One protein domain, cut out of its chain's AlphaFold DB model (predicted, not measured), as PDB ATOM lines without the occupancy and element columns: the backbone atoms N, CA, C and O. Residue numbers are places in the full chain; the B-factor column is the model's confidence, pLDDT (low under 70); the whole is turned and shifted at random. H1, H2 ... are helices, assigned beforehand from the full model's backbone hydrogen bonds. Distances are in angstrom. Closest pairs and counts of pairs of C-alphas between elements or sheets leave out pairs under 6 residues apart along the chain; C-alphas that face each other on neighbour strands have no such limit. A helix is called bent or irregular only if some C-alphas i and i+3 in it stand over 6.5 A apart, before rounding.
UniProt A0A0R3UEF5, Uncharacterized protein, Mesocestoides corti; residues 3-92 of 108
ATOM      1  N   TYR A   3     163.952 180.491  99.339       74.00
ATOM      2  CA  TYR A   3     162.491 180.428  99.272       74.00
ATOM      3  C   TYR A   3     162.035 179.079  98.709       74.00
ATOM      4  O   TYR A   3     160.918 178.639  98.965       74.00
ATOM      5  N   GLU A   4     162.932 178.403  97.987       81.19
ATOM      6  CA  GLU A   4     162.742 177.078  97.407       81.19
ATOM      7  C   GLU A   4     162.331 176.060  98.475       81.19
ATOM      8  O   GLU A   4     161.381 175.313  98.268       81.19
ATOM      9  N   LEU A   5     162.964 176.092  99.657       84.50
ATOM     10  CA  LEU A   5     162.645 175.168 100.746       84.50
ATOM     11  C   LEU A   5     161.190 175.333 101.215       84.50
ATOM     12  O   LEU A   5     160.460 174.353 101.349       84.50
ATOM     13  N   SER A   6     160.755 176.573 101.448       84.56
ATOM     14  CA  SER A   6     159.394 176.860 101.910       84.56
ATOM     15  C   SER A   6     158.350 176.516 100.847       84.56
ATOM     16  O   SER A   6     157.337 175.902 101.173       84.56
ATOM     17  N   LEU A   7     158.612 176.853  99.578       87.75
ATOM     18  CA  LEU A   7     157.724 176.525  98.462       87.75
ATOM     19  C   LEU A   7     157.556 175.014  98.300       87.75
ATOM     20  O   LEU A   7     156.424 174.544  98.227       87.75
ATOM     21  N   THR A   8     158.648 174.246  98.285       89.88
ATOM     22  CA  THR A   8     158.603 172.789  98.090       89.88
ATOM     23  C   THR A   8     157.921 172.065  99.252       89.88
ATOM     24  O   THR A   8     157.103 171.179  99.026       89.88
ATOM     25  N   VAL A   9     158.193 172.445 100.503       92.06
ATOM     26  CA  VAL A   9     157.577 171.776 101.663       92.06
ATOM     27  C   VAL A   9     156.065 172.013 101.707       92.06
ATOM     28  O   VAL A   9     155.296 171.071 101.899       92.06
ATOM     29  N   VAL A  10     155.618 173.254 101.497       90.69
ATOM     30  CA  VAL A  10     154.194 173.602 101.623       90.69
ATOM     31  C   VAL A  10     153.372 173.087 100.438       90.69
ATOM     32  O   VAL A  10     152.248 172.621 100.635       90.69
ATOM     33  N   THR A  11     153.934 173.096  99.225       92.12
ATOM     34  CA  THR A  11     153.298 172.481  98.044       92.12
ATOM     35  C   THR A  11     153.083 170.987  98.228       92.12
ATOM     36  O   THR A  11     151.975 170.509  98.004       92.12
ATOM     37  N   ILE A  12     154.104 170.249  98.677       95.06
ATOM     38  CA  ILE A  12     153.993 168.804  98.901       95.06
ATOM     39  C   ILE A  12     152.961 168.506  99.990       95.06
ATOM     40  O   ILE A  12     152.116 167.633  99.803       95.06
ATOM     41  N   PHE A  13     152.976 169.253 101.098       93.50
ATOM     42  CA  PHE A  13     152.007 169.078 102.179       93.50
ATOM     43  C   PHE A  13     150.558 169.216 101.684       93.50
ATOM     44  O   PHE A  13     149.756 168.300 101.862       93.50
ATOM     45  N   TRP A  14     150.219 170.316 101.005       93.06
ATOM     46  CA  TRP A  14     148.850 170.535 100.525       93.06
ATOM     47  C   TRP A  14     148.471 169.640  99.341       93.06
ATOM     48  O   TRP A  14     147.316 169.236  99.237       93.06
ATOM     49  N   ALA A  15     149.424 169.265  98.483       92.06
ATOM     50  CA  ALA A  15     149.182 168.289  97.425       92.06
ATOM     51  C   ALA A  15     148.824 166.913  98.006       92.06
ATOM     52  O   ALA A  15     147.874 166.281  97.548       92.06
ATOM     53  N   LEU A  16     149.520 166.469  99.058       93.25
ATOM     54  CA  LEU A  16     149.199 165.222  99.755       93.25
ATOM     55  C   LEU A  16     147.839 165.288 100.456       93.25
ATOM     56  O   LEU A  16     147.092 164.314 100.417       93.25
ATOM     57  N   VAL A  17     147.474 166.424 101.052       91.69
ATOM     58  CA  VAL A  17     146.152 166.596 101.677       91.69
ATOM     59  C   VAL A  17     145.035 166.569 100.625       91.69
ATOM     60  O   VAL A  17     144.055 165.834 100.777       91.69
ATOM     61  N   GLY A  18     145.189 167.302  99.521       91.25
ATOM     62  CA  GLY A  18     144.191 167.366  98.452       91.25
ATOM     63  C   GLY A  18     144.037 166.050  97.686       91.25
ATOM     64  O   GLY A  18     142.917 165.623  97.423       91.25
ATOM     65  N   PHE A  19     145.145 165.376  97.369       88.31
ATOM     66  CA  PHE A  19     145.144 164.161  96.547       88.31
ATOM     67  C   PHE A  19     145.078 162.864  97.364       88.31
ATOM     68  O   PHE A  19     144.598 161.844  96.873       88.31
ATOM     69  N   GLY A  20     145.538 162.883  98.617       88.81
ATOM     70  CA  GLY A  20     145.486 161.744  99.534       88.81
ATOM     71  C   GLY A  20     144.142 161.602 100.250       88.81
ATOM     72  O   GLY A  20     143.703 160.481 100.510       88.81
ATOM     73  N   SER A  21     143.431 162.706 100.513       85.69
ATOM     74  CA  SER A  21     142.124 162.656 101.191       85.69
ATOM     75  C   SER A  21     141.072 161.766 100.504       85.69
ATOM     76  O   SER A  21     140.393 161.023 101.218       85.69
ATOM     77  N   PRO A  22     140.944 161.700  99.161       82.81
ATOM     78  CA  PRO A  22     139.944 160.849  98.518       82.81
ATOM     79  C   PRO A  22     140.186 159.343  98.711       82.81
ATOM     80  O   PRO A  22     139.241 158.562  98.559       82.81
ATOM     81  N   LEU A  23     141.418 158.940  99.052       85.19
ATOM     82  CA  LEU A  23     141.824 157.543  99.250       85.19
ATOM     83  C   LEU A  23     141.591 157.060 100.687       85.19
ATOM     84  O   LEU A  23     141.277 155.892 100.893       85.19
ATOM     85  N   VAL A  24     141.701 157.955 101.673       86.31
ATOM     86  CA  VAL A  24     141.618 157.614 103.106       86.31
ATOM     87  C   VAL A  24     140.169 157.592 103.621       86.31
ATOM     88  O   VAL A  24     139.882 156.974 104.644       86.31
ATOM     89  N   ILE A  25     139.225 158.231 102.918       84.69
ATOM     90  CA  ILE A  25     137.838 158.369 103.390       84.69
ATOM     91  C   ILE A  25     137.033 157.069 103.164       84.69
ATOM     92  O   ILE A  25     136.820 156.675 102.002       84.69
ATOM     93  N   PRO A  26     136.518 156.435 104.245       84.50
ATOM     94  CA  PRO A  26     135.725 155.213 104.164       84.50
ATOM     95  C   PRO A  26     134.381 155.451 103.464       84.50
ATOM     96  O   PRO A  26     133.888 156.575 103.341       84.50
ATOM     97  N   LYS A  27     133.778 154.373 102.958       82.44
ATOM     98  CA  LYS A  27     132.497 154.442 102.244       82.44
ATOM     99  C   LYS A  27     131.373 154.754 103.235       82.44
ATOM    100  O   LYS A  27     131.125 153.971 104.144       82.44
ATOM    101  N   GLY A  28     130.695 155.884 103.036       87.06
ATOM    102  CA  GLY A  28     129.532 156.301 103.820       87.06
ATOM    103  C   GLY A  28     128.534 157.109 102.978       87.06
ATOM    104  O   GLY A  28     128.879 157.520 101.867       87.06
ATOM    105  N   PRO A  29     127.316 157.366 103.493       91.75
ATOM    106  CA  PRO A  29     126.235 158.026 102.748       91.75
ATOM    107  C   PRO A  29     126.606 159.417 102.208       91.75
ATOM    108  O   PRO A  29     126.189 159.789 101.118       91.75
ATOM    109  N   ASN A  30     127.459 160.150 102.934       90.12
ATOM    110  CA  ASN A  30     127.859 161.528 102.623       90.12
ATOM    111  C   ASN A  30     129.314 161.633 102.123       90.12
ATOM    112  O   ASN A  30     129.970 162.659 102.306       90.12
ATOM    113  N   ARG A  31     129.856 160.561 101.524       85.31
ATOM    114  CA  ARG A  31     131.276 160.478 101.131       85.31
ATOM    115  C   ARG A  31     131.705 161.600 100.186       85.31
ATOM    116  O   ARG A  31     132.761 162.192 100.387       85.31
ATOM    117  N   SER A  32     130.896 161.881  99.167       88.06
ATOM    118  CA  SER A  32     131.195 162.897  98.153       88.06
ATOM    119  C   SER A  32     131.265 164.298  98.752       88.06
ATOM    120  O   SER A  32     132.175 165.047  98.419       88.06
ATOM    121  N   LEU A  33     130.368 164.630  99.682       92.12
ATOM    122  CA  LEU A  33     130.361 165.921 100.370       92.12
ATOM    123  C   LEU A  33     131.630 166.119 101.203       92.12
ATOM    124  O   LEU A  33     132.265 167.165 101.134       92.12
ATOM    125  N   ILE A  34     132.038 165.105 101.968       90.50
ATOM    126  CA  ILE A  34     133.252 165.187 102.791       90.50
ATOM    127  C   ILE A  34     134.494 165.339 101.899       90.50
ATOM    128  O   ILE A  34     135.371 166.152 102.185       90.50
ATOM    129  N   GLN A  35     134.547 164.606 100.785       90.62
ATOM    130  CA  GLN A  35     135.636 164.706  99.813       90.62
ATOM    131  C   GLN A  35     135.745 166.099  99.197       90.62
ATOM    132  O   GLN A  35     136.835 166.666  99.160       90.62
ATOM    133  N   THR A  36     134.634 166.670  98.737       91.12
ATOM    134  CA  THR A  36     134.655 167.985  98.092       91.12
ATOM    135  C   THR A  36     134.994 169.097  99.077       91.12
ATOM    136  O   THR A  36     135.770 169.982  98.727       91.12
ATOM    137  N   MET A  37     134.506 169.028 100.320       93.12
ATOM    138  CA  MET A  37     134.850 170.000 101.364       93.12
ATOM    139  C   MET A  37     136.351 169.993 101.673       93.12
ATOM    140  O   MET A  37     136.964 171.059 101.738       93.12
ATOM    141  N   ILE A  38     136.972 168.816 101.798       92.00
ATOM    142  CA  ILE A  38     138.412 168.705 102.083       92.00
ATOM    143  C   ILE A  38     139.253 169.168 100.885       92.00
ATOM    144  O   ILE A  38     140.195 169.940 101.068       92.00
ATOM    145  N   VAL A  39     138.897 168.768  99.659       92.88
ATOM    146  CA  VAL A  39     139.619 169.174  98.438       92.88
ATOM    147  C   VAL A  39     139.535 170.688  98.217       92.88
ATOM    148  O   VAL A  39     140.560 171.330  97.983       92.88
ATOM    149  N   MET A  40     138.348 171.286  98.350       93.25
ATOM    150  CA  MET A  40     138.163 172.736  98.193       93.25
ATOM    151  C   MET A  40     138.880 173.535  99.281       93.25
ATOM    152  O   MET A  40     139.495 174.559  98.986       93.25
ATOM    153  N   THR A  41     138.848 173.053 100.525       94.38
ATOM    154  CA  THR A  41     139.587 173.679 101.631       94.38
ATOM    155  C   THR A  41     141.087 173.629 101.358       94.38
ATOM    156  O   THR A  41     141.754 174.656 101.430       94.38
ATOM    157  N   SER A  42     141.611 172.465 100.961       93.75
ATOM    158  CA  SER A  42     143.024 172.288 100.614       93.75
ATOM    159  C   SER A  42     143.475 173.254  99.519       93.75
ATOM    160  O   SER A  42     144.550 173.844  99.609       93.75
ATOM    161  N   PHE A  43     142.642 173.452  98.495       93.75
ATOM    162  CA  PHE A  43     142.927 174.384  97.411       93.75
ATOM    163  C   PHE A  43     142.907 175.846  97.880       93.75
ATOM    164  O   PHE A  43     143.842 176.597  97.603       93.75
ATOM    165  N   CYS A  44     141.883 176.241  98.640       94.75
ATOM    166  CA  CYS A  44     141.756 177.593  99.182       94.75
ATOM    167  C   CYS A  44     142.926 177.948 100.112       94.75
ATOM    168  O   CYS A  44     143.540 179.004  99.964       94.75
ATOM    169  N   CYS A  45     143.292 177.048 101.027       93.06
ATOM    170  CA  CYS A  45     144.395 177.262 101.957       93.06
ATOM    171  C   CYS A  45     145.752 177.345 101.246       93.06
ATOM    172  O   CYS A  45     146.581 178.178 101.617       93.06
ATOM    173  N   TYR A  46     145.970 176.534 100.206       91.81
ATOM    174  CA  TYR A  46     147.179 176.616  99.389       91.81
ATOM    175  C   TYR A  46     147.264 177.944  98.621       91.81
ATOM    176  O   TYR A  46     148.305 178.601  98.655       91.81
ATOM    177  N   LEU A  47     146.171 178.377  97.980       90.56
ATOM    178  CA  LEU A  47     146.132 179.658  97.270       90.56
ATOM    179  C   LEU A  47     146.328 180.848  98.208       90.56
ATOM    180  O   LEU A  47     147.122 181.732  97.899       90.56
ATOM    181  N   PHE A  48     145.648 180.863  99.356       90.38
ATOM    182  CA  PHE A  48     145.819 181.910 100.361       90.38
ATOM    183  C   PHE A  48     147.285 182.025 100.783       90.38
ATOM    184  O   PHE A  48     147.850 183.118 100.741       90.38
ATOM    185  N   TRP A  49     147.919 180.894 101.110       89.50
ATOM    186  CA  TRP A  49     149.331 180.856 101.478       89.50
ATOM    187  C   TRP A  49     150.244 181.355 100.349       89.50
ATOM    188  O   TRP A  49     151.133 182.171 100.589       89.50
ATOM    189  N   LEU A  50     150.011 180.911  99.112       88.75
ATOM    190  CA  LEU A  50     150.827 181.296  97.962       88.75
ATOM    191  C   LEU A  50     150.737 182.800  97.695       88.75
ATOM    192  O   LEU A  50     151.760 183.447  97.482       88.75
ATOM    193  N   ILE A  51     149.534 183.372  97.740       88.50
ATOM    194  CA  ILE A  51     149.317 184.798  97.477       88.50
ATOM    195  C   ILE A  51     150.048 185.651  98.518       88.50
ATOM    196  O   ILE A  51     150.781 186.564  98.140       88.50
ATOM    197  N   VAL A  52     149.909 185.346  99.815       82.94
ATOM    198  CA  VAL A  52     150.600 186.121 100.864       82.94
ATOM    199  C   VAL A  52     152.115 185.953 100.799       82.94
ATOM    200  O   VAL A  52     152.844 186.899 101.084       82.94
ATOM    201  N   PHE A  53     152.592 184.780 100.376       84.00
ATOM    202  CA  PHE A  53     154.013 184.527 100.169       84.00
ATOM    203  C   PHE A  53     154.573 185.372  99.021       84.00
ATOM    204  O   PHE A  53     155.573 186.067  99.191       84.00
ATOM    205  N   VAL A  54     153.905 185.361  97.864       85.56
ATOM    206  CA  VAL A  54     154.337 186.108  96.674       85.56
ATOM    207  C   VAL A  54     154.248 187.617  96.893       85.56
ATOM    208  O   VAL A  54     155.140 188.344  96.458       85.56
ATOM    209  N   ALA A  55     153.237 188.090  97.627       83.31
ATOM    210  CA  ALA A  55     153.069 189.506  97.954       83.31
ATOM    211  C   ALA A  55     154.275 190.110  98.700       83.31
ATOM    212  O   ALA A  55     154.511 191.312  98.619       83.31
ATOM    213  N   GLN A  56     155.058 189.285  99.402       79.56
ATOM    214  CA  GLN A  56     156.220 189.726 100.175       79.56
ATOM    215  C   GLN A  56     157.550 189.601  99.417       79.56
ATOM    216  O   GLN A  56     158.565 190.096  99.906       79.56
ATOM    217  N   LEU A  57     157.581 188.964  98.238       75.31
ATOM    218  CA  LEU A  57     158.834 188.726  97.503       75.31
ATOM    219  C   LEU A  57     159.447 190.023  96.955       75.31
ATOM    220  O   LEU A  57     160.667 190.174  96.971       75.31
ATOM    221  N   ASN A  58     158.610 190.969  96.522       78.75
ATOM    222  CA  ASN A  58     159.026 192.283  96.023       78.75
ATOM    223  C   ASN A  58     158.238 193.391  96.744       78.75
ATOM    224  O   ASN A  58     157.281 193.928  96.182       78.75
ATOM    225  N   PRO A  59     158.586 193.712  98.003       72.50
ATOM    226  CA  PRO A  59     157.869 194.725  98.762       72.50
ATOM    227  C   PRO A  59     158.125 196.114  98.162       72.50
ATOM    228  O   PRO A  59     159.270 196.492  97.927       72.50
ATOM    229  N   LEU A  60     157.054 196.878  97.936       74.19
ATOM    230  CA  LEU A  60     157.126 198.265  97.450       74.19
ATOM    231  C   LEU A  60     157.261 199.288  98.592       74.19
ATOM    232  O   LEU A  60     157.695 200.409  98.352       74.19
ATOM    233  N   TYR A  61     156.900 198.906  99.824       74.69
ATOM    234  CA  TYR A  61     156.898 199.782 100.999       74.69
ATOM    235  C   TYR A  61     157.458 199.073 102.235       74.69
ATOM    236  O   TYR A  61     157.130 197.912 102.495       74.69
ATOM    237  N   GLY A  62     158.277 199.799 102.999       73.50
ATOM    238  CA  GLY A  62     158.784 199.399 104.311       73.50
ATOM    239  C   GLY A  62     157.886 199.869 105.468       73.50
ATOM    240  O   GLY A  62     157.066 200.781 105.296       73.50
ATOM    241  N   PRO A  63     158.012 199.262 106.661       74.31
ATOM    242  CA  PRO A  63     157.235 199.645 107.836       74.31
ATOM    243  C   PRO A  63     157.629 201.040 108.350       74.31
ATOM    244  O   PRO A  63     158.798 201.317 108.595       74.31
ATOM    245  N   GLN A  64     156.645 201.915 108.580       79.88
ATOM    246  CA  GLN A  64     156.866 203.255 109.140       79.88
ATOM    247  C   GLN A  64     156.812 203.201 110.675       79.88
ATOM    248  O   GLN A  64     155.737 203.056 111.256       79.88
ATOM    249  N   ILE A  65     157.967 203.278 111.342       79.81
ATOM    250  CA  ILE A  65     158.090 203.077 112.797       79.81
ATOM    251  C   ILE A  65     158.734 204.300 113.466       79.81
ATOM    252  O   ILE A  65     159.683 204.881 112.949       79.81
ATOM    253  N   GLN A  66     158.236 204.680 114.648       77.12
ATOM    254  CA  GLN A  66     158.797 205.777 115.445       77.12
ATOM    255  C   GLN A  66     160.152 205.416 116.078       77.12
ATOM    256  O   GLN A  66     160.386 204.284 116.509       77.12
ATOM    257  N   ASN A  67     161.020 206.419 116.234       82.44
ATOM    258  CA  ASN A  67     162.388 206.254 116.745       82.44
ATOM    259  C   ASN A  67     162.475 205.628 118.149       82.44
ATOM    260  O   ASN A  67     163.455 204.950 118.461       82.44
ATOM    261  N   SER A  68     161.471 205.829 119.005       83.94
ATOM    262  CA  SER A  68     161.386 205.182 120.322       83.94
ATOM    263  C   SER A  68     161.242 203.662 120.196       83.94
ATOM    264  O   SER A  68     161.983 202.918 120.838       83.94
ATOM    265  N   THR A  69     160.357 203.198 119.314       78.19
ATOM    266  CA  THR A  69     160.106 201.777 119.051       78.19
ATOM    267  C   THR A  69     161.310 201.098 118.397       78.19
ATOM    268  O   THR A  69     161.664 199.989 118.789       78.19
ATOM    269  N   ILE A  70     162.018 201.777 117.486       76.12
ATOM    270  CA  ILE A  70     163.254 201.250 116.873       76.12
ATOM    271  C   ILE A  70     164.318 200.946 117.941       76.12
ATOM    272  O   ILE A  70     164.993 199.917 117.884       76.12
ATOM    273  N   ARG A  71     164.455 201.815 118.953       79.94
ATOM    274  CA  ARG A  71     165.406 201.605 120.060       79.94
ATOM    275  C   ARG A  71     165.050 200.392 120.913       79.94
ATOM    276  O   ARG A  71     165.960 199.724 121.394       79.94
ATOM    277  N   ILE A  72     163.760 200.118 121.104       85.50
ATOM    278  CA  ILE A  72     163.285 198.935 121.835       85.50
ATOM    279  C   ILE A  72     163.577 197.679 121.015       85.50
ATOM    280  O   ILE A  72     164.232 196.769 121.511       85.50
ATOM    281  N   ILE A  73     163.194 197.668 119.737       80.31
ATOM    282  CA  ILE A  73     163.420 196.530 118.837       80.31
ATOM    283  C   ILE A  73     164.905 196.149 118.795       80.31
ATOM    284  O   ILE A  73     165.233 194.975 118.929       80.31
ATOM    285  N   ARG A  74     165.810 197.131 118.681       76.56
ATOM    286  CA  ARG A  74     167.262 196.886 118.662       76.56
ATOM    287  C   ARG A  74     167.785 196.245 119.956       76.56
ATOM    288  O   ARG A  74     168.769 195.516 119.904       76.56
ATOM    289  N   LYS A  75     167.166 196.538 121.104       81.56
ATOM    290  CA  LYS A  75     167.544 195.951 122.399       81.56
ATOM    291  C   LYS A  75     167.037 194.518 122.544       81.56
ATOM    292  O   LYS A  75     167.803 193.667 122.978       81.56
ATOM    293  N   GLU A  76     165.781 194.272 122.175       84.62
ATOM    294  CA  GLU A  76     165.145 192.954 122.326       84.62
ATOM    295  C   GLU A  76     165.624 191.943 121.279       84.62
ATOM    296  O   GLU A  76     165.729 190.749 121.550       84.62
ATOM    297  N   TRP A  77     165.953 192.425 120.082       80.31
ATOM    298  CA  TRP A  77     166.403 191.609 118.960       80.31
ATOM    299  C   TRP A  77     167.803 192.049 118.521       80.31
ATOM    300  O   TRP A  77     167.949 192.686 117.472       80.31
ATOM    301  N   PRO A  78     168.855 191.742 119.305       61.56
ATOM    302  CA  PRO A  78     170.220 192.065 118.926       61.56
ATOM    303  C   PRO A  78     170.595 191.257 117.682       61.56
ATOM    304  O   PRO A  78     170.790 190.038 117.728       61.56
ATOM    305  N   VAL A  79     170.683 191.942 116.544       59.19
ATOM    306  CA  VAL A  79     171.244 191.368 115.324       59.19
ATOM    307  C   VAL A  79     172.705 191.032 115.602       59.19
ATOM    308  O   VAL A  79     173.525 191.916 115.824       59.19
ATOM    309  N   ARG A  80     173.041 189.739 115.653       48.56
ATOM    310  CA  ARG A  80     174.443 189.312 115.653       48.56
ATOM    311  C   ARG A  80     175.047 189.767 114.328       48.56
ATOM    312  O   ARG A  80     174.588 189.298 113.287       48.56
ATOM    313  N   ASP A  81     176.028 190.665 114.374       46.81
ATOM    314  CA  ASP A  81     176.777 191.114 113.202       46.81
ATOM    315  C   ASP A  81     177.317 189.894 112.451       46.81
ATOM    316  O   ASP A  81     178.252 189.220 112.887       46.81
ATOM    317  N   CYS A  82     176.683 189.565 111.330       44.75
ATOM    318  CA  CYS A  82     177.182 188.571 110.402       44.75
ATOM    319  C   CYS A  82     177.768 189.336 109.211       44.75
ATOM    320  O   CYS A  82     177.091 190.219 108.677       44.75
ATOM    321  N   PRO A  83     179.014 189.043 108.793       40.84
ATOM    322  CA  PRO A  83     179.656 189.750 107.695       40.84
ATOM    323  C   PRO A  83     178.801 189.624 106.431       40.84
ATOM    324  O   PRO A  83     178.253 188.554 106.162       40.84
ATOM    325  N   LEU A  84     178.709 190.738 105.697       43.41
ATOM    326  CA  LEU A  84     177.954 191.093 104.476       43.41
ATOM    327  C   LEU A  84     177.433 189.962 103.541       43.41
ATOM    328  O   LEU A  84     176.475 190.166 102.802       43.41
ATOM    329  N   TYR A  85     178.026 188.770 103.567       41.44
ATOM    330  CA  TYR A  85     177.686 187.567 102.802       41.44
ATOM    331  C   TYR A  85     176.399 186.841 103.264       41.44
ATOM    332  O   TYR A  85     175.690 186.264 102.435       41.44
ATOM    333  N   TYR A  86     176.036 186.887 104.554       41.88
ATOM    334  CA  TYR A  86     174.833 186.197 105.064       41.88
ATOM    335  C   TYR A  86     173.526 187.009 104.941       41.88
ATOM    336  O   TYR A  86     172.449 186.411 104.927       41.88
ATOM    337  N   CYS A  87     173.591 188.334 104.742       40.38
ATOM    338  CA  CYS A  87     172.416 189.174 104.448       40.38
ATOM    339  C   CYS A  87     171.776 188.841 103.091       40.38
ATOM    340  O   CYS A  87     170.552 188.842 102.961       40.38
ATOM    341  N   LEU A  88     172.582 188.485 102.086       38.56
ATOM    342  CA  LEU A  88     172.065 188.122 100.764       38.56
ATOM    343  C   LEU A  88     171.325 186.770 100.794       38.56
ATOM    344  O   LEU A  88     170.312 186.591 100.121       38.56
ATOM    345  N   LYS A  89     171.789 185.821 101.621       35.19
ATOM    346  CA  LYS A  89     171.207 184.470 101.727       35.19
ATOM    347  C   LYS A  89     169.957 184.408 102.617       35.19
ATOM    348  O   LYS A  89     169.078 183.583 102.362       35.19
ATOM    349  N   ALA A  90     169.844 185.301 103.602       35.84
ATOM    350  CA  ALA A  90     168.675 185.433 104.478       35.84
ATOM    351  C   ALA A  90     167.457 186.083 103.792       35.84
ATOM    352  O   ALA A  90     166.333 185.921 104.252       35.84
ATOM    353  N   CYS A  91     167.653 186.759 102.653       40.72
ATOM    354  CA  CYS A  91     166.567 187.314 101.840       40.72
ATOM    355  C   CYS A  91     165.654 186.227 101.239       40.72
ATOM    356  O   CYS A  91     164.519 186.511 100.867       40.72
ATOM    357  N   CYS A  92     166.130 184.979 101.147       34.84
ATOM    358  CA  CYS A  92     165.378 183.917 100.494       34.84
ATOM    359  C   CYS A  92     164.745 182.889 101.460       34.84
ATOM    360  O   CYS A  92     163.622 182.485 101.195       34.84
TER     361      CYS A  92
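Overview. This is residues 3 to 92 of the 108 residues of an uncharacterized protein of Mesocestoides corti (UniProt A0A0R3UEF5). The model is a long helical hairpin, H1 and H2 side by side, with a loose loop sticking out beyond its open end: residues 58 to 88 stand free, and they include the short helix H3 and residues 85 to 88 of H4. This loop folds back, and the C-alphas of the first and last printed residues, Tyr 3 and Cys 92, are 4.7 A apart. The printed part has 90 residues with four named helices, H1, H2, H3 and H4 in that order, and no named strand; its class is all helix. It is an extended rod spanning 62 by 29 by 26 A, with a radius of gyration of the C-alphas of 20.8 A.

Arrangement. H1, residues 3 to 24, and H2, residues 31 to 55, form a helical hairpin and run opposite ways at a shallow tilt of 7 degrees. They touch, with Gly 18 and Val 39 the closest C-alphas at 4.9 A; H2 touches H1 with residues 35 to 46 alone. H1 has a kink of 28 degrees near residue 18. H3, residues 67 to 76, and H4, residues 85 to 90, are apart from each other and from both H1 and H2. Every O i to N i+4 pair is within hydrogen-bond range in H2 and H3, against 16 of 18 in H1 and 1 of 2 in H4.

Along the chain. H1 begins at C-alpha 3 (162.491, 180.428, 99.272) and is 31.2 A long; it is neither bent nor irregular, but only just: C-alphas 19 and 22 are 6.5 A apart. H2 is 36.4 A long and ends at C-alpha 55 (153.069, 189.506, 97.954). H3 measures 14.7 A, and H4 ends at C-alpha 90 (168.675, 185.433, 104.478).

Size, cuts and confidence. The C-alphas of Pro 29 and Pro 83, the two farthest apart, are 62.3 A apart. The printed part has no cut. The link from H2 to H3 is long, with 11 residues. Residues 78 to 92 have pLDDT under 70.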